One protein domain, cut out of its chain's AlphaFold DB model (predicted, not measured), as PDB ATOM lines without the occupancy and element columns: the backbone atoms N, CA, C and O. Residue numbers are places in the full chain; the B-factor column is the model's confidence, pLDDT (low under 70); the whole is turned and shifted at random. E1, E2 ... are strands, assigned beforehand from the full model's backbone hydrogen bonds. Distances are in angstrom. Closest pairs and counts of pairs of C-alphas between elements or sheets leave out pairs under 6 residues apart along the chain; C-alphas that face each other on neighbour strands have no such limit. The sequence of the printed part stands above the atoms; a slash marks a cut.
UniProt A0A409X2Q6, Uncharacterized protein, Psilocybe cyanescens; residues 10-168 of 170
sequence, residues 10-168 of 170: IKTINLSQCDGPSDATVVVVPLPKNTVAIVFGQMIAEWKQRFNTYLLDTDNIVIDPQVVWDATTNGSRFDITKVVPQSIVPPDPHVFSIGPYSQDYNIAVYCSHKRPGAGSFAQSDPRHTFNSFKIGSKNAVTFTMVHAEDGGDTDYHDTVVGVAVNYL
ATOM      1  N   ILE A  10      18.078  23.548  -7.356       97.75
ATOM      2  CA  ILE A  10      17.564  24.207  -6.146       97.75
ATOM      3  C   ILE A  10      18.503  23.922  -4.969       97.75
ATOM      4  O   ILE A  10      18.899  22.773  -4.762       97.75
ATOM      5  N   LYS A  11      18.852  24.950  -4.185       97.25
ATOM      6  CA  LYS A  11      19.614  24.815  -2.927       97.25
ATOM      7  C   LYS A  11      19.080  25.724  -1.837       97.25
ATOM      8  O   LYS A  11      18.528  26.780  -2.120       97.25
ATOM      9  N   THR A  12      19.367  25.348  -0.596       97.44
ATOM     10  CA  THR A  12      19.347  26.263   0.546       97.44
ATOM     11  C   THR A  12      20.710  26.943   0.667       97.44
ATOM     12  O   THR A  12      21.725  26.255   0.784       97.44
ATOM     13  N   ILE A  13      20.739  28.274   0.628       96.31
ATOM     14  CA  ILE A  13      21.950  29.104   0.689       96.31
ATOM     15  C   ILE A  13      21.785  30.161   1.783       96.31
ATOM     16  O   ILE A  13      20.711  30.733   1.963       96.31
ATOM     17  N   ASN A  14      22.871  30.449   2.500       95.19
ATOM     18  CA  ASN A  14      22.915  31.566   3.434       95.19
ATOM     19  C   ASN A  14      23.216  32.871   2.683       95.19
ATOM     20  O   ASN A  14      24.343  33.091   2.248       95.19
ATOM     21  N   LEU A  15      22.211  33.738   2.563       93.69
ATOM     22  CA  LEU A  15      22.305  35.043   1.900       93.69
ATOM     23  C   LEU A  15      22.427  36.207   2.900       93.69
ATOM     24  O   LEU A  15      22.465  37.367   2.489       93.69
ATOM     25  N   SER A  16      22.505  35.925   4.206       91.38
ATOM     26  CA  SER A  16      22.520  36.952   5.264       91.38
ATOM     27  C   SER A  16      23.724  37.888   5.217       91.38
ATOM     28  O   SER A  16      23.652  39.005   5.721       91.38
ATOM     29  N   GLN A  17      24.808  37.482   4.555       85.50
ATOM     30  CA  GLN A  17      25.966  38.345   4.313       85.50
ATOM     31  C   GLN A  17      25.677  39.464   3.295       85.50
ATOM     32  O   GLN A  17      26.476  40.389   3.163       85.50
ATOM     33  N   CYS A  18      24.548  39.398   2.584       84.88
ATOM     34  CA  CYS A  18      24.206  40.280   1.470       84.88
ATOM     35  C   CYS A  18      22.743  40.757   1.520       84.88
ATOM     36  O   CYS A  18      22.082  40.836   0.487       84.88
ATOM     37  N   ASP A  19      22.231  41.071   2.715       83.75
ATOM     38  CA  ASP A  19      20.850  41.526   2.963       83.75
ATOM     39  C   ASP A  19      19.740  40.498   2.616       83.75
ATOM     40  O   ASP A  19      18.579  40.873   2.440       83.75
ATOM     41  N   GLY A  20      20.066  39.203   2.514       88.56
ATOM     42  CA  GLY A  20      19.099  38.117   2.292       88.56
ATOM     43  C   GLY A  20      18.826  37.246   3.535       88.56
ATOM     44  O   GLY A  20      19.420  37.463   4.591       88.56
ATOM     45  N   PRO A  21      17.936  36.237   3.446       93.31
ATOM     46  CA  PRO A  21      17.713  35.272   4.530       93.31
ATOM     47  C   PRO A  21      18.913  34.340   4.758       93.31
ATOM     48  O   PRO A  21      19.682  34.054   3.840       93.31
ATOM     49  N   SER A  22      19.064  33.814   5.975       94.75
ATOM     50  CA  SER A  22      20.135  32.862   6.322       94.75
ATOM     51  C   SER A  22      19.912  31.433   5.811       94.75
ATOM     52  O   SER A  22      20.845  30.634   5.800       94.75
ATOM     53  N   ASP A  23      18.687  31.117   5.407       95.75
ATOM     54  CA  ASP A  23      18.183  29.797   5.029       95.75
ATOM     55  C   ASP A  23      17.337  29.879   3.746       95.75
ATOM     56  O   ASP A  23      16.270  29.282   3.633       95.75
ATOM     57  N   ALA A  24      17.816  30.639   2.760       97.19
ATOM     58  CA  ALA A  24      17.070  30.925   1.543       97.19
ATOM     59  C   ALA A  24      17.070  29.739   0.569       97.19
ATOM     60  O   ALA A  24      18.131  29.276   0.148       97.19
ATOM     61  N   THR A  25      15.888  29.297   0.140       98.19
ATOM     62  CA  THR A  25      15.730  28.374  -0.990       98.19
ATOM     63  C   THR A  25      15.826  29.160  -2.293       98.19
ATOM     64  O   THR A  25      15.007  30.035  -2.570       98.19
ATOM     65  N   VAL A  26      16.834  28.849  -3.103       98.25
ATOM     66  CA  VAL A  26      17.145  29.553  -4.352       98.25
ATOM     67  C   VAL A  26      17.290  28.584  -5.512       98.25
ATOM     68  O   VAL A  26      17.658  27.422  -5.320       98.25
ATOM     69  N   VAL A  27      17.088  29.081  -6.732       98.50
ATOM     70  CA  VAL A  27      17.579  28.400  -7.935       98.50
ATOM     71  C   VAL A  27      18.982  28.907  -8.236       98.50
ATOM     72  O   VAL A  27      19.183  30.097  -8.469       98.50
ATOM     73  N   VAL A  28      19.951  27.999  -8.234       98.06
ATOM     74  CA  VAL A  28      21.341  28.266  -8.598       98.06
ATOM     75  C   VAL A  28      21.518  27.972 -10.082       98.06
ATOM     76  O   VAL A  28      21.312  26.841 -10.519       98.06
ATOM     77  N   VAL A  29      21.903  28.985 -10.853       98.19
ATOM     78  CA  VAL A  29      22.166  28.907 -12.292       98.19
ATOM     79  C   VAL A  29      23.676  28.976 -12.536       98.19
ATOM     80  O   VAL A  29      24.298  29.974 -12.161       98.19
ATOM     81  N   PRO A  30      24.279  27.957 -13.173       97.06
ATOM     82  CA  PRO A  30      25.684  27.985 -13.560       97.06
ATOM     83  C   PRO A  30      26.024  29.169 -14.466       97.06
ATOM     84  O   PRO A  30      25.359  29.389 -15.479       97.06
ATOM     85  N   LEU A  31      27.103  29.883 -14.144       96.62
ATOM     86  CA  LEU A  31      27.655  30.970 -14.951       96.62
ATOM     87  C   LEU A  31      29.118  30.652 -15.305       96.62
ATOM     88  O   LEU A  31      30.034  31.064 -14.588       96.62
ATOM     89  N   PRO A  32      29.370  29.905 -16.395       95.62
ATOM     90  CA  PRO A  32      30.731  29.602 -16.818       95.62
ATOM     91  C   PRO A  32      31.512  30.873 -17.165       95.62
ATOM     92  O   PRO A  32      30.952  31.864 -17.639       95.62
ATOM     93  N   LYS A  33      32.833  30.843 -17.010       94.19
ATOM     94  CA  LYS A  33      33.719  31.919 -17.461       94.19
ATOM     95  C   LYS A  33      33.504  32.236 -18.941       94.19
ATOM     96  O   LYS A  33      33.197  31.357 -19.748       94.19
ATOM     97  N   ASN A  34      33.753  33.485 -19.321       93.94
ATOM     98  CA  ASN A  34      33.566  33.990 -20.685       93.94
ATOM     99  C   ASN A  34      32.130  33.807 -21.219       93.94
ATOM    100  O   ASN A  34      31.925  33.625 -22.422       93.94
ATOM    101  N   THR A  35      31.138  33.862 -20.333       95.94
ATOM    102  CA  THR A  35      29.717  33.926 -20.686       95.94
ATOM    103  C   THR A  35      29.095  35.196 -20.120       95.94
ATOM    104  O   THR A  35      29.623  35.776 -19.174       95.94
ATOM    105  N   VAL A  36      27.994  35.647 -20.715       96.31
ATOM    106  CA  VAL A  36      27.182  36.754 -20.190       96.31
ATOM    107  C   VAL A  36      25.824  36.197 -19.821       96.31
ATOM    108  O   VAL A  36      25.176  35.587 -20.668       96.31
ATOM    109  N   ALA A  37      25.381  36.427 -18.591       96.25
ATOM    110  CA  ALA A  37      24.011  36.137 -18.204       96.25
ATOM    111  C   ALA A  37      23.126  37.366 -18.382       96.25
ATOM    112  O   ALA A  37      23.516  38.473 -18.020       96.25
ATOM    113  N   ILE A  38      21.927  37.146 -18.909       97.38
ATOM    114  CA  ILE A  38      20.866  38.137 -19.055       97.38
ATOM    115  C   ILE A  38      19.699  37.681 -18.185       97.38
ATOM    116  O   ILE A  38      19.191  36.572 -18.363       97.38
ATOM    117  N   VAL A  39      19.289  38.534 -17.251       98.06
ATOM    118  CA  VAL A  39      18.231  38.270 -16.275       98.06
ATOM    119  C   VAL A  39      17.070  39.229 -16.500       98.06
ATOM    120  O   VAL A  39      17.273  40.437 -16.622       98.06
ATOM    121  N   PHE A  40      15.857  38.689 -16.541       97.44
ATOM    122  CA  PHE A  40      14.607  39.433 -16.695       97.44
ATOM    123  C   PHE A  40      13.461  38.655 -16.041       97.44
ATOM    124  O   PHE A  40      13.590  37.455 -15.807       97.44
ATOM    125  N   GLY A  41      12.325  39.300 -15.773       97.19
ATOM    126  CA  GLY A  41      11.189  38.605 -15.171       97.19
ATOM    127  C   GLY A  41       9.832  39.248 -15.425       97.19
ATOM    128  O   GLY A  41       9.728  40.404 -15.845       97.19
ATOM    129  N   GLN A  42       8.791  38.476 -15.131       96.31
ATOM    130  CA  GLN A  42       7.386  38.849 -15.216       96.31
ATOM    131  C   GLN A  42       6.624  38.325 -13.996       96.31
ATOM    132  O   GLN A  42       6.873  37.215 -13.529       96.31
ATOM    133  N   MET A  43       5.691  39.134 -13.505       95.50
ATOM    134  CA  MET A  43       4.752  38.784 -12.447       95.50
ATOM    135  C   MET A  43       3.393  38.416 -13.045       95.50
ATOM    136  O   MET A  43       2.869  39.138 -13.898       95.50
ATOM    137  N   ILE A  44       2.803  37.329 -12.551       93.75
ATOM    138  CA  ILE A  44       1.432  36.902 -12.846       93.75
ATOM    139  C   ILE A  44       0.784  36.517 -11.513       93.75
ATOM    140  O   ILE A  44       0.556  35.353 -11.247       93.75
ATOM    141  N   ALA A  45       0.569  37.495 -10.635       93.44
ATOM    142  CA  ALA A  45       0.085  37.247  -9.278       93.44
ATOM    143  C   ALA A  45      -0.805  38.388  -8.786       93.44
ATOM    144  O   ALA A  45      -0.743  39.516  -9.287       93.44
ATOM    145  N   GLU A  46      -1.593  38.124  -7.747       91.31
ATOM    146  CA  GLU A  46      -2.329  39.170  -7.031       91.31
ATOM    147  C   GLU A  46      -1.446  39.916  -6.023       91.31
ATOM    148  O   GLU A  46      -1.621  41.117  -5.790       91.31
ATOM    149  N   TRP A  47      -0.502  39.213  -5.394       94.25
ATOM    150  CA  TRP A  47       0.342  39.771  -4.342       94.25
ATOM    151  C   TRP A  47       1.620  40.363  -4.913       94.25
ATOM    152  O   TRP A  47       2.104  39.951  -5.962       94.25
ATOM    153  N   LYS A  48       2.196  41.342  -4.206       95.62
ATOM    154  CA  LYS A  48       3.458  41.960  -4.630       95.62
ATOM    155  C   LYS A  48       4.546  40.898  -4.681       95.62
ATOM    156  O   LYS A  48       4.777  40.231  -3.672       95.62
ATOM    157  N   GLN A  49       5.245  40.823  -5.803       97.75
ATOM    158  CA  GLN A  49       6.334  39.880  -6.001       97.75
ATOM    159  C   GLN A  49       7.679  40.603  -5.997       97.75
ATOM    160  O   GLN A  49       7.796  41.767  -6.396       97.75
ATOM    161  N   ARG A  50       8.708  39.888  -5.552       97.25
ATOM    162  CA  ARG A  50      10.101  40.318  -5.561       97.25
ATOM    163  C   ARG A  50      10.992  39.141  -5.900       97.25
ATOM    164  O   ARG A  50      10.847  38.069  -5.316       97.25
ATOM    165  N   PHE A  51      11.993  39.377  -6.734       97.44
ATOM    166  CA  PHE A  51      13.136  38.479  -6.781       97.44
ATOM    167  C   PHE A  51      14.446  39.235  -6.600       97.44
ATOM    168  O   PHE A  51      14.554  40.432  -6.865       97.44
ATOM    169  N   ASN A  52      15.447  38.516  -6.112       96.44
ATOM    170  CA  ASN A  52      16.801  39.000  -5.920       96.44
ATOM    171  C   ASN A  52      17.759  38.058  -6.638       96.44
ATOM    172  O   ASN A  52      17.537  36.843  -6.658       96.44
ATOM    173  N   THR A  53      18.857  38.602  -7.149       96.31
ATOM    174  CA  THR A  53      19.976  37.796  -7.627       96.31
ATOM    175  C   THR A  53      21.235  38.074  -6.841       96.31
ATOM    176  O   THR A  53      21.490  39.191  -6.386       96.31
ATOM    177  N   TYR A  54      22.029  37.021  -6.703       95.62
ATOM    178  CA  TYR A  54      23.295  37.024  -5.989       95.62
ATOM    179  C   TYR A  54      24.340  36.331  -6.847       95.62
ATOM    180  O   TYR A  54      24.041  35.322  -7.491       95.62
ATOM    181  N   LEU A  55      25.558  36.860  -6.844       94.94
ATOM    182  CA  LEU A  55      26.702  36.182  -7.435       94.94
ATOM    183  C   LEU A  55      27.295  35.261  -6.373       94.94
ATOM    184  O   LEU A  55      27.592  35.705  -5.262       94.94
ATOM    185  N   LEU A  56      27.458  33.989  -6.713       95.44
ATOM    186  CA  LEU A  56      28.090  32.999  -5.854       95.44
ATOM    187  C   LEU A  56      29.382  32.493  -6.491       95.44
ATOM    188  O   LEU A  56      29.500  32.435  -7.720       95.44
ATOM    189  N   ASP A  57      30.314  32.039  -5.662       94.50
ATOM    190  CA  ASP A  57      31.429  31.222  -6.130       94.50
ATOM    191  C   ASP A  57      30.975  29.802  -6.534       94.50
ATOM    192  O   ASP A  57      29.793  29.438  -6.470       94.50
ATOM    193  N   THR A  58      31.921  28.975  -6.987       94.06
ATOM    194  CA  THR A  58      31.645  27.584  -7.391       94.06
ATOM    195  C   THR A  58      31.294  26.665  -6.220       94.06
ATOM    196  O   THR A  58      30.658  25.629  -6.425       94.06
ATOM    197  N   ASP A  59      31.634  27.057  -4.993       93.00
ATOM    198  CA  ASP A  59      31.278  26.357  -3.762       93.00
ATOM    199  C   ASP A  59      29.919  26.856  -3.195       93.00
ATOM    200  O   ASP A  59      29.386  26.280  -2.247       93.00
ATOM    201  N   ASN A  60      29.245  27.782  -3.900       92.62
ATOM    202  CA  ASN A  60      27.947  28.404  -3.585       92.62
ATOM    203  C   ASN A  60      27.982  29.349  -2.378       92.62
ATOM    204  O   ASN A  60      26.960  29.569  -1.725       92.62
ATOM    205  N   ILE A  61      29.148  29.917  -2.089       93.31
ATOM    206  CA  ILE A  61      29.302  30.983  -1.106       93.31
ATOM    207  C   ILE A  61      28.948  32.301  -1.789       93.31
ATOM    208  O   ILE A  61      29.384  32.566  -2.913       93.31
ATOM    209  N   VAL A  62      28.124  33.113  -1.127       93.19
ATOM    210  CA  VAL A  62      27.728  34.420  -1.651       93.19
ATOM    211  C   VAL A  62      28.931  35.355  -1.705       93.19
ATOM    212  O   VAL A  62      29.674  35.486  -0.735       93.19
ATOM    213  N   ILE A  63      29.132  35.973  -2.866       90.69
ATOM    214  CA  ILE A  63      30.174  36.974  -3.090       90.69
ATOM    215  C   ILE A  63      29.557  38.355  -2.907       90.69
ATOM    216  O   ILE A  63      29.985  39.103  -2.039       90.69
ATOM    217  N   ASP A  64      28.516  38.654  -3.690       83.75
ATOM    218  CA  ASP A  64      27.863  39.961  -3.718       83.75
ATOM    219  C   ASP A  64      26.358  39.817  -4.006       83.75
ATOM    220  O   ASP A  64      25.973  39.006  -4.867       83.75
ATOM    221  N   PRO A  65      25.487  40.641  -3.387       81.44
ATOM    222  CA  PRO A  65      24.160  40.854  -3.944       81.44
ATOM    223  C   PRO A  65      24.328  41.561  -5.288       81.44
ATOM    224  O   PRO A  65      25.210  42.401  -5.442       81.44
ATOM    225  N   GLN A  66      23.499  41.223  -6.266       82.62
ATOM    226  CA  GLN A  66      23.586  41.836  -7.588       82.62
ATOM    227  C   GLN A  66      22.467  42.844  -7.756       82.62
ATOM    228  O   GLN A  66      22.716  44.036  -7.913       82.62
ATOM    229  N   VAL A  67      21.218  42.392  -7.703       92.31
ATOM    230  CA  VAL A  67      20.087  43.247  -8.055       92.31
ATOM    231  C   VAL A  67      18.835  42.821  -7.282       92.31
ATOM    232  O   VAL A  67      18.673  41.655  -6.910       92.31
ATOM    233  N   VAL A  68      17.973  43.797  -7.000       94.56
ATOM    234  CA  VAL A  68      16.627  43.604  -6.452       94.56
ATOM    235  C   VAL A  68      15.620  44.031  -7.503       94.56
ATOM    236  O   VAL A  68      15.746  45.112  -8.083       94.56
ATOM    237  N   TRP A  69      14.626  43.178  -7.710       96.69
ATOM    238  CA  TRP A  69      13.540  43.391  -8.643       96.69
ATOM    239  C   TRP A  69      12.212  43.368  -7.914       96.69
ATOM    240  O   TRP A  69      11.933  42.426  -7.174       96.69
ATOM    241  N   ASP A  70      11.368  44.357  -8.170       96.38
ATOM    242  CA  ASP A  70      10.017  44.419  -7.624       96.38
ATOM    243  C   ASP A  70       8.988  44.483  -8.756       96.38
ATOM    244  O   ASP A  70       9.205  45.128  -9.780       96.38
ATOM    245  N   ALA A  71       7.847  43.830  -8.551       93.25
ATOM    246  CA  ALA A  71       6.660  43.988  -9.377       93.25
ATOM    247  C   ALA A  71       5.448  44.195  -8.462       93.25
ATOM    248  O   ALA A  71       5.222  43.452  -7.502       93.25
ATOM    249  N   THR A  72       4.673  45.249  -8.725       79.62
ATOM    250  CA  THR A  72       3.520  45.624  -7.883       79.62
ATOM    251  C   THR A  72       2.177  45.517  -8.587       79.62
ATOM    252  O   THR A  72       1.148  45.775  -7.965       79.62
ATOM    253  N   THR A  73       2.173  45.181  -9.873       85.50
ATOM    254  CA  THR A  73       0.966  45.140 -10.699       85.50
ATOM    255  C   THR A  73       0.871  43.780 -11.375       85.50
ATOM    256  O   THR A  73       1.847  43.307 -11.952       85.50
ATOM    257  N   ASN A  74      -0.299  43.144 -11.310       87.88
ATOM    258  CA  ASN A  74      -0.515  41.864 -11.977       87.88
ATOM    259  C   ASN A  74      -0.245  41.981 -13.492       87.88
ATOM    260  O   ASN A  74      -0.622  42.974 -14.117       87.88
ATOM    261  N   GLY A  75       0.421  40.979 -14.069       87.75
ATOM    262  CA  GLY A  75       0.768  40.920 -15.488       87.75
ATOM    263  C   GLY A  75       1.890  41.873 -15.908       87.75
ATOM    264  O   GLY A  75       2.064  42.111 -17.103       87.75
ATOM    265  N   SER A  76       2.633  42.451 -14.958       91.56
ATOM    266  CA  SER A  76       3.715  43.399 -15.245       91.56
ATOM    267  C   SER A  76       5.085  42.730 -15.352       91.56
ATOM    268  O   SER A  76       5.316  41.620 -14.867       91.56
ATOM    269  N   ARG A  77       6.021  43.427 -16.001       95.19
ATOM    270  CA  ARG A  77       7.448  43.116 -15.882       95.19
ATOM    271  C   ARG A  77       7.943  43.548 -14.511       95.19
ATOM    272  O   ARG A  77       7.399  44.473 -13.918       95.19
ATOM    273  N   PHE A  78       9.011  42.914 -14.057       97.25
ATOM    274  CA  PHE A  78       9.724  43.402 -12.889       97.25
ATOM    275  C   PHE A  78      10.574  44.629 -13.223       97.25
ATOM    276  O   PHE A  78      11.204  44.692 -14.281       97.25
ATOM    277  N   ASP A  79      10.625  45.570 -12.287       96.62
ATOM    278  CA  ASP A  79      11.506  46.731 -12.313       96.62
ATOM    279  C   ASP A  79      12.732  46.480 -11.438       96.62
ATOM    280  O   ASP A  79      12.616  46.003 -10.308       96.62
ATOM    281  N   ILE A  80      13.909  46.854 -11.931       95.25
ATOM    282  CA  ILE A  80      15.140  46.910 -11.148       95.25
ATOM    283  C   ILE A  80      15.039  48.085 -10.170       95.25
ATOM    284  O   ILE A  80      15.103  49.248 -10.566       95.25
ATOM    285  N   THR A  81      14.919  47.787  -8.876       93.25
ATOM    286  CA  THR A  81      14.787  48.803  -7.816       93.25
ATOM    287  C   THR A  81      16.093  49.074  -7.076       93.25
ATOM    288  O   THR A  81      16.257  50.133  -6.467       93.25
ATOM    289  N   LYS A  82      17.051  48.144  -7.136       91.50
ATOM    290  CA  LYS A  82      18.397  48.298  -6.565       91.50
ATOM    291  C   LYS A  82      19.395  47.484  -7.379       91.50
ATOM    292  O   LYS A  82      19.130  46.327  -7.676       91.50
ATOM    293  N   VAL A  83      20.562  48.063  -7.658       87.81
ATOM    294  CA  VAL A  83      21.729  47.377  -8.237       87.81
ATOM    295  C   VAL A  83      22.913  47.535  -7.291       87.81
ATOM    296  O   VAL A  83      23.096  48.594  -6.683       87.81
ATOM    297  N   VAL A  84      23.707  46.481  -7.151       83.62
ATOM    298  CA  VAL A  84      24.933  46.440  -6.365       83.62
ATOM    299  C   VAL A  84      26.051  45.836  -7.233       83.62
ATOM    300  O   VAL A  84      25.870  44.753  -7.783       83.62
ATOM    301  N   PRO A  85      27.200  46.525  -7.380       77.38
ATOM    302  CA  PRO A  85      27.482  47.878  -6.894       77.38
ATOM    303  C   PRO A  85      26.633  48.946  -7.607       77.38
ATOM    304  O   PRO A  85      26.348  48.847  -8.796       77.38
ATOM    305  N   GLN A  86      26.278  50.018  -6.886       80.06
ATOM    306  CA  GLN A  86      25.421  51.109  -7.392       80.06
ATOM    307  C   GLN A  86      26.011  51.872  -8.590       80.06
ATOM    308  O   GLN A  86      25.310  52.642  -9.241       80.06
ATOM    309  N   SER A  87      27.297  51.676  -8.886       77.38
ATOM    310  CA  SER A  87      27.957  52.236 -10.065       77.38
ATOM    311  C   SER A  87      27.501  51.596 -11.379       77.38
ATOM    312  O   SER A  87      27.783  52.144 -12.443       77.38
ATOM    313  N   ILE A  88      26.834  50.438 -11.333       80.19
ATOM    314  CA  ILE A  88      26.260  49.798 -12.516       80.19
ATOM    315  C   ILE A  88      24.856  50.363 -12.732       80.19
ATOM    316  O   ILE A  88      23.957  50.145 -11.923       80.19
ATOM    317  N   VAL A  89      24.668  51.062 -13.850       82.69
ATOM    318  CA  VAL A  89      23.359  51.551 -14.292       82.69
ATOM    319  C   VAL A  89      22.915  50.708 -15.488       82.69
ATOM    320  O   VAL A  89      23.511  50.831 -16.562       82.69
ATOM    321  N   PRO A  90      21.909  49.830 -15.326       85.25
ATOM    322  CA  PRO A  90      21.361  49.065 -16.435       85.25
ATOM    323  C   PRO A  90      20.747  50.017 -17.470       85.25
ATOM    324  O   PRO A  90      20.030  50.944 -17.090       85.25
ATOM    325  N   PRO A  91      20.999  49.817 -18.773       86.50
ATOM    326  CA  PRO A  91      20.382  50.637 -19.814       86.50
ATOM    327  C   PRO A  91      18.871  50.383 -19.949       86.50
ATOM    328  O   PRO A  91      18.149  51.262 -20.408       86.50
ATOM    329  N   ASP A  92      18.404  49.195 -19.554       92.00
ATOM    330  CA  ASP A  92      16.993  48.810 -19.495       92.00
ATOM    331  C   ASP A  92      16.624  48.535 -18.025       92.00
ATOM    332  O   ASP A  92      17.272  47.694 -17.394       92.00
ATOM    333  N   PRO A  93      15.611  49.213 -17.451       92.44
ATOM    334  CA  PRO A  93      15.216  49.013 -16.059       92.44
ATOM    335  C   PRO A  93      14.579  47.642 -15.789       92.44
ATOM    336  O   PRO A  93      14.345  47.317 -14.633       92.44
ATOM    337  N   HIS A  94      14.310  46.825 -16.806       95.62
ATOM    338  CA  HIS A  94      13.701  45.498 -16.666       95.62
ATOM    339  C   HIS A  94      14.669  44.342 -16.950       95.62
ATOM    340  O   HIS A  94      14.297  43.175 -16.800       95.62
ATOM    341  N   VAL A  95      15.896  44.639 -17.393       95.94
ATOM    342  CA  VAL A  95      16.871  43.634 -17.833       95.94
ATOM    343  C   VAL A  95      18.239  43.927 -17.232       95.94
ATOM    344  O   VAL A  95      18.773  45.025 -17.368       95.94
ATOM    345  N   PHE A  96      18.846  42.915 -16.616       95.06
ATOM    346  CA  PHE A  96      20.207  43.004 -16.099       95.06
ATOM    347  C   PHE A  96      21.136  42.042 -16.829       95.06
ATOM    348  O   PHE A  96      20.847  40.850 -16.926       95.06
ATOM    349  N   SER A  97      22.273  42.551 -17.298       93.88
ATOM    350  CA  SER A  97      23.333  41.745 -17.905       93.88
ATOM    351  C   SER A  97      24.539  41.694 -16.976       93.88
ATOM    352  O   SER A  97      25.003  42.736 -16.518       93.88
ATOM    353  N   ILE A  98      25.064  40.496 -16.726       91.00
ATOM    354  CA  ILE A  98      26.188  40.257 -15.815       91.00
ATOM    355  C   ILE A  98      27.268  39.393 -16.476       91.00
ATOM    356  O   ILE A  98      26.975  38.480 -17.251       91.00
ATOM    357  N   GLY A  99      28.529  39.686 -16.152       91.38
ATOM    358  CA  GLY A  99      29.697  39.133 -16.831       91.38
ATOM    359  C   GLY A  99      30.081  39.939 -18.086       91.38
ATOM    360  O   GLY A  99      29.525  41.009 -18.335       91.38
ATOM    361  N   PRO A 100      31.036  39.450 -18.891       94.31
ATOM    362  CA  PRO A 100      31.736  38.184 -18.721       94.31
ATOM    363  C   PRO A 100      32.786  38.214 -17.614       94.31
ATOM    364  O   PRO A 100      33.467  39.212 -17.401       94.31
ATOM    365  N   TYR A 101      32.946  37.074 -16.946       93.19
ATOM    366  CA  TYR A 101      33.969  36.864 -15.925       93.19
ATOM    367  C   TYR A 101      35.096  35.961 -16.427       93.19
ATOM    368  O   TYR A 101      34.888  35.109 -17.292       93.19
ATOM    369  N   SER A 102      36.292  36.112 -15.855       93.75
ATOM    370  CA  SER A 102      37.452  35.254 -16.145       93.75
ATOM    371  C   SER A 102      37.415  33.900 -15.430       93.75
ATOM    372  O   SER A 102      38.178  32.999 -15.784       93.75
ATOM    373  N   GLN A 103      36.540  33.752 -14.436       94.06
ATOM    374  CA  GLN A 103      36.351  32.541 -13.643       94.06
ATOM    375  C   GLN A 103      34.886  32.108 -13.638       94.06
ATOM    376  O   GLN A 103      34.005  32.892 -13.991       94.06
ATOM    377  N   ASP A 104      34.663  30.842 -13.293       95.69
ATOM    378  CA  ASP A 104      33.327  30.270 -13.181       95.69
ATOM    379  C   ASP A 104      32.652  30.775 -11.901       95.69
ATOM    380  O   ASP A 104      33.281  30.864 -10.844       95.69
ATOM    381  N   TYR A 105      31.364  31.069 -12.007       96.56
ATOM    382  CA  TYR A 105      30.515  31.519 -10.912       96.56
ATOM    383  C   TYR A 105      29.149  30.841 -10.994       96.56
ATOM    384  O   TYR A 105      28.860  30.085 -11.922       96.56
ATOM    385  N   ASN A 106      28.282  31.148 -10.037       96.94
ATOM    386  CA  ASN A 106      26.858  30.870 -10.139       96.94
ATOM    387  C   ASN A 106      26.039  32.139  -9.896       96.94
ATOM    388  O   ASN A 106      26.488  33.067  -9.224       96.94
ATOM    389  N   ILE A 107      24.810  32.150 -10.403       97.00
ATOM    390  CA  ILE A 107      23.793  33.143 -10.063       97.00
ATOM    391  C   ILE A 107      22.738  32.442  -9.216       97.00
ATOM    392  O   ILE A 107      22.118  31.491  -9.683       97.00
ATOM    393  N   ALA A 108      22.509  32.898  -7.990       97.44
ATOM    394  CA  ALA A 108      21.340  32.481  -7.222       97.44
ATOM    395  C   ALA A 108      20.165  33.416  -7.498       97.44
ATOM    396  O   ALA A 108      20.333  34.629  -7.426       97.44
ATOM    397  N   VAL A 109      18.992  32.847  -7.771       98.25
ATOM    398  CA  VAL A 109      17.708  33.550  -7.888       98.25
ATOM    399  C   VAL A 109      16.859  33.208  -6.666       98.25
ATOM    400  O   VAL A 109      16.502  32.046  -6.459       98.25
ATOM    401  N   TYR A 110      16.552  34.218  -5.857       98.19
ATOM    402  CA  TYR A 110      15.698  34.115  -4.674       98.19
ATOM    403  C   TYR A 110      14.366  34.815  -4.940       98.19
ATOM    404  O   TYR A 110      14.369  36.010  -5.231       98.19
ATOM    405  N   CYS A 111      13.251  34.095  -4.822       98.25
ATOM    406  CA  CYS A 111      11.907  34.629  -5.041       98.25
ATOM    407  C   CYS A 111      11.172  34.820  -3.709       98.25
ATOM    408  O   CYS A 111      11.253  33.986  -2.805       98.25
ATOM    409  N   SER A 112      10.436  35.919  -3.591       97.75
ATOM    410  CA  SER A 112       9.673  36.259  -2.396       97.75
ATOM    411  C   SER A 112       8.435  37.077  -2.741       97.75
ATOM    412  O   SER A 112       8.408  37.800  -3.732       97.75
ATOM    413  N   HIS A 113       7.429  37.020  -1.881       97.38
ATOM    414  CA  HIS A 113       6.160  37.709  -2.070       97.38
ATOM    415  C   HIS A 113       5.762  38.478  -0.813       97.38
ATOM    416  O   HIS A 113       6.243  38.214   0.292       97.38
ATOM    417  N   LYS A 114       4.850  39.438  -0.963       96.56
ATOM    418  CA  LYS A 114       4.284  40.192   0.156       96.56
ATOM    419  C   LYS A 114       2.764  40.249   0.057       96.56
ATOM    420  O   LYS A 114       2.205  41.019  -0.727       96.56
ATOM    421  N   ARG A 115       2.111  39.470   0.925       94.81
ATOM    422  CA  ARG A 115       0.650  39.433   1.085       94.81
ATOM    423  C   ARG A 115       0.096  40.796   1.531       94.81
ATOM    424  O   ARG A 115       0.793  41.540   2.236       94.81
ATOM    425  N   PRO A 116      -1.163  41.129   1.194       92.81
ATOM    426  CA  PRO A 116      -1.834  42.308   1.731       92.81
ATOM    427  C   PRO A 116      -1.785  42.334   3.266       92.81
ATOM    428  O   PRO A 116      -2.086  41.346   3.927       92.81
ATOM    429  N   GLY A 117      -1.369  43.463   3.842       93.81
ATOM    430  CA  GLY A 117      -1.249  43.632   5.296       93.81
ATOM    431  C   GLY A 117       0.000  43.011   5.942       93.81
ATOM    432  O   GLY A 117       0.257  43.284   7.112       93.81
ATOM    433  N   ALA A 118       0.815  42.242   5.211       94.81
ATOM    434  CA  ALA A 118       2.069  41.718   5.749       94.81
ATOM    435  C   ALA A 118       3.094  42.843   5.997       94.81
ATOM    436  O   ALA A 118       3.186  43.812   5.236       94.81
ATOM    437  N   GLY A 119       3.904  42.711   7.052       94.62
ATOM    438  CA  GLY A 119       4.991  43.652   7.354       94.62
ATOM    439  C   GLY A 119       6.206  43.464   6.439       94.62
ATOM    440  O   GLY A 119       6.774  44.438   5.940       94.62
ATOM    441  N   SER A 120       6.543  42.213   6.135       94.06
ATOM    442  CA  SER A 120       7.734  41.802   5.386       94.06
ATOM    443  C   SER A 120       7.383  40.909   4.195       94.06
ATOM    444  O   SER A 120       6.247  40.455   4.061       94.06
ATOM    445  N   PHE A 121       8.369  40.687   3.326       95.62
ATOM    446  CA  PHE A 121       8.299  39.647   2.303       95.62
ATOM    447  C   PHE A 121       8.521  38.268   2.941       95.62
ATOM    448  O   PHE A 121       9.296  38.147   3.891       95.62
ATOM    449  N   ALA A 122       7.845  37.254   2.412       96.75
ATOM    450  CA  ALA A 122       8.042  35.843   2.724       96.75
ATOM    451  C   ALA A 122       8.628  35.127   1.499       96.75
ATOM    452  O   ALA A 122       8.393  35.548   0.369       96.75
ATOM    453  N   GLN A 123       9.406  34.070   1.719       97.69
ATOM    454  CA  GLN A 123       9.950  33.250   0.635       97.69
ATOM    455  C   GLN A 123       8.814  32.590  -0.164       97.69
ATOM    456  O   GLN A 123       7.880  32.052   0.433       97.69
ATOM    457  N   SER A 124       8.917  32.619  -1.492       97.94
ATOM    458  CA  SER A 124       8.064  31.848  -2.410       97.94
ATOM    459  C   SER A 124       8.705  30.484  -2.691       97.94
ATOM    460  O   SER A 124       9.927  30.363  -2.601       97.94
ATOM    461  N   ASP A 125       7.918  29.465  -3.035       98.06
ATOM    462  CA  ASP A 125       8.425  28.126  -3.371       98.06
ATOM    463  C   ASP A 125       8.925  28.084  -4.826       98.06
ATOM    464  O   ASP A 125       8.106  28.178  -5.746       98.06
ATOM    465  N   PRO A 126      10.245  27.986  -5.085       97.94
ATOM    466  CA  PRO A 126      10.769  28.092  -6.434       97.94
ATOM    467  C   PRO A 126      10.877  26.727  -7.121       97.94
ATOM    468  O   PRO A 126      11.285  25.718  -6.548       97.94
ATOM    469  N   ARG A 127      10.634  26.728  -8.426       97.94
ATOM    470  CA  ARG A 127      10.920  25.645  -9.365       97.94
ATOM    471  C   ARG A 127      11.707  26.192 -10.548       97.94
ATOM    472  O   ARG A 127      11.880  27.402 -10.699       97.94
ATOM    473  N   HIS A 128      12.230  25.296 -11.379       98.44
ATOM    474  CA  HIS A 128      12.894  25.713 -12.604       98.44
ATOM    475  C   HIS A 128      12.768  24.695 -13.733       98.44
ATOM    476  O   HIS A 128      12.629  23.496 -13.508       98.44
ATOM    477  N   THR A 129      12.889  25.204 -14.956       97.94
ATOM    478  CA  THR A 129      13.116  24.427 -16.175       97.94
ATOM    479  C   THR A 129      14.400  24.916 -16.837       97.94
ATOM    480  O   THR A 129      14.649  26.120 -16.895       97.94
ATOM    481  N   PHE A 130      15.210  23.996 -17.353       97.38
ATOM    482  CA  PHE A 130      16.479  24.296 -18.014       97.38
ATOM    483  C   PHE A 130      16.480  23.780 -19.453       97.38
ATOM    484  O   PHE A 130      16.021  22.673 -19.722       97.38
ATOM    485  N   ASN A 131      17.022  24.575 -20.375       97.06
ATOM    486  CA  ASN A 131      17.244  24.180 -21.761       97.06
ATOM    487  C   ASN A 131      18.605  24.671 -22.262       97.06
ATOM    488  O   ASN A 131      19.059  25.762 -21.919       97.06
ATOM    489  N   SER A 132      19.235  23.885 -23.135       95.38
ATOM    490  CA  SER A 132      20.485  24.245 -23.806       95.38
ATOM    491  C   SER A 132      20.272  24.327 -25.314       95.38
ATOM    492  O   SER A 132      19.809  23.377 -25.943       95.38
ATOM    493  N   PHE A 133      20.634  25.466 -25.894       94.75
ATOM    494  CA  PHE A 133      20.526  25.758 -27.315       94.75
ATOM    495  C   PHE A 133      21.923  25.767 -27.931       94.75
ATOM    496  O   PHE A 133      22.803  26.542 -27.540       94.75
ATOM    497  N   LYS A 134      22.129  24.886 -28.910       93.62
ATOM    498  CA  LYS A 134      23.414  24.695 -29.585       93.62
ATOM    499  C   LYS A 134      23.374  25.236 -31.007       93.62
ATOM    500  O   LYS A 134      22.357  25.133 -31.687       93.62
ATOM    501  N   ILE A 135      24.512  25.743 -31.469       91.38
ATOM    502  CA  ILE A 135      24.766  26.020 -32.885       91.38
ATOM    503  C   ILE A 135      25.897  25.083 -33.312       91.38
ATOM    504  O   ILE A 135      27.035  25.199 -32.854       91.38
ATOM    505  N   GLY A 136      25.567  24.090 -34.139       89.75
ATOM    506  CA  GLY A 136      26.459  22.955 -34.380       89.75
ATOM    507  C   GLY A 136      26.698  22.156 -33.092       89.75
ATOM    508  O   GLY A 136      25.752  21.777 -32.407       89.75
ATOM    509  N   SER A 137      27.963  21.900 -32.752       88.56
ATOM    510  CA  SER A 137      28.352  21.163 -31.538       88.56
ATOM    511  C   SER A 137      28.610  22.050 -30.314       88.56
ATOM    512  O   SER A 137      28.845  21.521 -29.226       88.56
ATOM    513  N   LYS A 138      28.574  23.380 -30.466       88.81
ATOM    514  CA  LYS A 138      28.878  24.341 -29.397       88.81
ATOM    515  C   LYS A 138      27.594  24.839 -28.732       88.81
ATOM    516  O   LYS A 138      26.608  25.116 -29.417       88.81
ATOM    517  N   ASN A 139      27.624  24.999 -27.409       89.75
ATOM    518  CA  ASN A 139      26.572  25.719 -26.692       89.75
ATOM    519  C   ASN A 139      26.596  27.185 -27.128       89.75
ATOM    520  O   ASN A 139      27.654  27.810 -27.103       89.75
ATOM    521  N   ALA A 140      25.443  27.707 -27.532       93.12
ATOM    522  CA  ALA A 140      25.273  29.115 -27.864       93.12
ATOM    523  C   ALA A 140      24.605  29.855 -26.704       93.12
ATOM    524  O   ALA A 140      25.108  30.880 -26.248       93.12
ATOM    525  N   VAL A 141      23.510  29.291 -26.189       95.62
ATOM    526  CA  VAL A 141      22.748  29.841 -25.066       95.62
ATOM    527  C   VAL A 141      22.265  28.697 -24.189       95.62
ATOM    528  O   VAL A 141      21.746  27.707 -24.700       95.62
ATOM    529  N   THR A 142      22.388  28.822 -22.876       96.94
ATOM    530  CA  THR A 142      21.557  28.051 -21.945       96.94
ATOM    531  C   THR A 142      20.507  28.969 -21.343       96.94
ATOM    532  O   THR A 142      20.752  30.151 -21.118       96.94
ATOM    533  N   PHE A 143      19.311  28.442 -21.129       98.19
ATOM    534  CA  PHE A 143      18.195  29.191 -20.579       98.19
ATOM    535  C   PHE A 143      17.624  28.450 -19.383       98.19
ATOM    536  O   PHE A 143      17.164  27.312 -19.516       98.19
ATOM    537  N   THR A 144      17.620  29.117 -18.235       98.62
ATOM    538  CA  THR A 144      16.893  28.674 -17.051       98.62
ATOM    539  C   THR A 144      15.683  29.568 -16.862       98.62
ATOM    540  O   THR A 144      15.821  30.774 -16.670       98.62
ATOM    541  N   MET A 145      14.499  28.969 -16.884       98.44
ATOM    542  CA  MET A 145      13.283  29.602 -16.397       98.44
ATOM    543  C   MET A 145      13.114  29.227 -14.931       98.44
ATOM    544  O   MET A 145      12.938  28.052 -14.629       98.44
ATOM    545  N   VAL A 146      13.167  30.206 -14.039       98.56
ATOM    546  CA  VAL A 146      12.750  30.066 -12.642       98.56
ATOM    547  C   VAL A 146      11.294  30.484 -12.554       98.56
ATOM    548  O   VAL A 146      10.918  31.503 -13.125       98.56
ATOM    549  N   HIS A 147      10.477  29.710 -11.860       98.00
ATOM    550  CA  HIS A 147       9.074  30.041 -11.654       98.00
ATOM    551  C   HIS A 147       8.665  29.658 -10.230       98.00
ATOM    552  O   HIS A 147       9.125  28.633  -9.728       98.00
ATOM    553  N   ALA A 148       7.912  30.508  -9.536       98.06
ATOM    554  CA  ALA A 148       7.687  30.368  -8.097       98.06
ATOM    555  C   ALA A 148       6.227  30.590  -7.701       98.06
ATOM    556  O   ALA A 148       5.541  31.371  -8.352       98.06
ATOM    557  N   GLU A 149       5.825  29.914  -6.625       97.69
ATOM    558  CA  GLU A 149       4.493  29.948  -6.006       97.69
ATOM    559  C   GLU A 149       4.529  30.742  -4.691       97.69
ATOM    560  O   GLU A 149       5.395  30.511  -3.837       97.69
ATOM    561  N   ASP A 150       3.595  31.670  -4.505       95.81
ATOM    562  CA  ASP A 150       3.475  32.502  -3.308       95.81
ATOM    563  C   ASP A 150       2.552  31.909  -2.214       95.81
ATOM    564  O   ASP A 150       2.513  32.365  -1.059       95.81
ATOM    565  N   GLY A 151       1.876  30.807  -2.535       95.06
ATOM    566  CA  GLY A 151       0.989  30.062  -1.652       95.06
ATOM    567  C   GLY A 151      -0.425  30.634  -1.617       95.06
ATOM    568  O   GLY A 151      -1.132  30.411  -0.622       95.06
ATOM    569  N   GLY A 152      -0.802  31.424  -2.625       91.75
ATOM    570  CA  GLY A 152      -2.185  31.734  -2.972       91.75
ATOM    571  C   GLY A 152      -2.879  30.536  -3.616       91.75
ATOM    572  O   GLY A 152      -4.033  30.255  -3.271       91.75
ATOM    573  N   ASP A 153      -2.158  29.780  -4.450       93.25
ATOM    574  CA  ASP A 153      -2.623  28.528  -5.037       93.25
ATOM    575  C   ASP A 153      -1.478  27.508  -5.275       93.25
ATOM    576  O   ASP A 153      -0.753  27.180  -4.331       93.25
ATOM    577  N   THR A 154      -1.419  26.863  -6.447       94.81
ATOM    578  CA  THR A 154      -0.420  25.839  -6.804       94.81
ATOM    579  C   THR A 154      -0.024  25.882  -8.287       94.81
ATOM    580  O   THR A 154       0.386  24.852  -8.839       94.81
ATOM    581  N   ASP A 155      -0.222  27.002  -8.977       93.56
ATOM    582  CA  ASP A 155       0.045  27.109 -10.413       93.56
ATOM    583  C   ASP A 155       1.513  27.426 -10.753       93.56
ATOM    584  O   ASP A 155       1.957  27.139 -11.874       93.56
ATOM    585  N   TYR A 156       2.291  27.897  -9.766       96.06
ATOM    586  CA  TYR A 156       3.711  28.235  -9.883       96.06
ATOM    587  C   TYR A 156       4.036  29.269 -10.969       96.06
ATOM    588  O   TYR A 156       5.120  29.194 -11.565       96.06
ATOM    589  N   HIS A 157       3.142  30.216 -11.253       94.56
ATOM    590  CA  HIS A 157       3.415  31.288 -12.212       94.56
ATOM    591  C   HIS A 157       3.436  32.700 -11.619       94.56
ATOM    592  O   HIS A 157       3.661  33.652 -12.371       94.56
ATOM    593  N   ASP A 158       3.297  32.842 -10.295       96.38
ATOM    594  CA  ASP A 158       3.271  34.145  -9.620       96.38
ATOM    595  C   ASP A 158       4.469  35.021  -9.986       96.38
ATOM    596  O   ASP A 158       4.348  36.205 -10.315       96.38
ATOM    597  N   THR A 159       5.649  34.402  -9.956       97.88
ATOM    598  CA  THR A 159       6.914  34.985 -10.394       97.88
ATOM    599  C   THR A 159       7.533  34.091 -11.455       97.88
ATOM    600  O   THR A 159       7.802  32.927 -11.178       97.88
ATOM    601  N   VAL A 160       7.852  34.647 -12.626       97.94
ATOM    602  CA  VAL A 160       8.613  33.973 -13.687       97.94
ATOM    603  C   VAL A 160       9.870  34.784 -13.998       97.94
ATOM    604  O   VAL A 160       9.784  35.952 -14.369       97.94
ATOM    605  N   VAL A 161      11.046  34.172 -13.876       98.44
ATOM    606  CA  VAL A 161      12.354  34.787 -14.141       98.44
ATOM    607  C   VAL A 161      13.081  33.992 -15.218       98.44
ATOM    608  O   VAL A 161      13.232  32.776 -15.120       98.44
ATOM    609  N   GLY A 162      13.558  34.677 -16.250       98.38
ATOM    610  CA  GLY A 162      14.457  34.116 -17.250       98.38
ATOM    611  C   GLY A 162      15.907  34.446 -16.920       98.38
ATOM    612  O   GLY A 162      16.240  35.607 -16.697       98.38
ATOM    613  N   VAL A 163      16.773  33.432 -16.937       98.50
ATOM    614  CA  VAL A 163      18.232  33.582 -16.898       98.50
ATOM    615  C   VAL A 163      18.809  32.948 -18.159       98.50
ATOM    616  O   VAL A 163      18.870  31.725 -18.283       98.50
ATOM    617  N   ALA A 164      19.210  33.784 -19.116       98.19
ATOM    618  CA  ALA A 164      19.843  33.358 -20.360       98.19
ATOM    619  C   ALA A 164      21.361  33.527 -20.260       98.19
ATOM    620  O   ALA A 164      21.844  34.651 -20.163       98.19
ATOM    621  N   VAL A 165      22.117  32.435 -20.298       97.75
ATOM    622  CA  VAL A 165      23.582  32.447 -20.275       97.75
ATOM    623  C   VAL A 165      24.104  32.272 -21.697       97.75
ATOM    624  O   VAL A 165      24.019  31.195 -22.290       97.75
ATOM    625  N   ASN A 166      24.645  33.352 -22.247       96.62
ATOM    626  CA  ASN A 166      25.169  33.430 -23.604       96.62
ATOM    627  C   ASN A 166      26.663  33.106 -23.623       96.62
ATOM    628  O   ASN A 166      27.467  33.768 -22.959       96.62
ATOM    629  N   TYR A 167      27.049  32.122 -24.429       93.56
ATOM    630  CA  TYR A 167      28.440  31.718 -24.593       93.56
ATOM    631  C   TYR A 167      29.128  32.622 -25.615       93.56
ATOM    632  O   TYR A 167      28.726  32.685 -26.775       93.56
ATOM    633  N   LEU A 168      30.191  33.314 -25.197       86.69
ATOM    634  CA  LEU A 168      30.902  34.271 -26.056       86.69
ATOM    635  C   LEU A 168      31.954  33.618 -26.964       86.69
ATOM    636  O   LEU A 168      32.718  34.313 -27.638       86.69
TER     637      LEU A 168
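AT A GLANCE: This is residues 10 to 168 of the 170 residues of an uncharacterized protein of Psilocybe cyanescens (UniProt A0A409X2Q6). Two strongly twisted antiparallel sheets lie face to face as a sandwich, six strands over five, with the chain passing between the sheets several times. The tip of the long hairpin of E9 and E10, near Gly 136, lies at one end of the long axis, and the loop after E8, near Gly 117, at the other. The printed part has 159 residues with eleven named strands, E1 to E11 in order, and no named helix; the class is all strand. The sheets run E1 E2 E8 E4 E5 E6 and E7 E3 E11 E10 E9. The whole is compact, with a radius of gyration of the C-alphas of 15.1 A, and only just elongated, spanning 49 by 33 by 31 A.

IN THESE COORDINATES: E1, residues 10 to 13, begins at C-alpha 10 (17.564, 24.207, -6.146). E2, residues 24 to 31, bends by 50 degrees at residue 27. E3 is residues 35 to 43, 26.7 A long, and E4 is residues 48 to 56, 26.2 A. E5 is residues 62 to 71, E6 residues 79 to 83 and E7 residues 95 to 98. E8, residues 105 to 114, is 29.8 A long. E9, residues 125 to 135, measures 33.8 A, and E10, residues 138 to 149, 34.3 A. E11, residues 159 to 167, ends at C-alpha 167 (28.440, 31.718, -24.593).

HOW THE PARTS SIT: In the six-stranded sheet, E1 and E6 are edge strands. E1 and E2 form a hairpin, with N 13 and O 24 2.8 A apart. E2 pairs with E1 over residues 24 to 27 and with E8 over residues 27 to 31, where N 29 and O 107 are 2.8 A apart. E8 and E4 have N 110 and O 52 at 2.9 A. E4, E5 and E6 make a meander, each strand the antiparallel neighbour of the one before, with N 69 and O 51 at 2.9 A and N 68 and O 82 at 2.9 A. In the other sheet E7 and E9 are edge strands. E7 and E3 are antiparallel neighbours with N 39 and O 96 within hydrogen-bond range at 2.8 A, and E3 and E11 are antiparallel neighbours with N 38 and O 164 within hydrogen-bond range at 2.8 A. E9, E10 and E11 make a second meander, with N 129 and O 145 at 2.9 A and N 163 and O 144 at 2.8 A. The facing parts of the sheets are 9.9 A apart centre to centre, their strands at 31 degrees. The closest C-alphas of E8 and E10, those of Cys 111 and Ala 148, are 6.7 A apart. E1 and E11 are apart.

THE WHOLE: The two C-alphas farthest apart, those of Gly 117 and Gly 136, are 52.6 A apart. The printed part has no cut. The link from E6 to E7, 11 residues, is long. The mean pLDDT of the printed part is 93.9, and no printed residue is under 70.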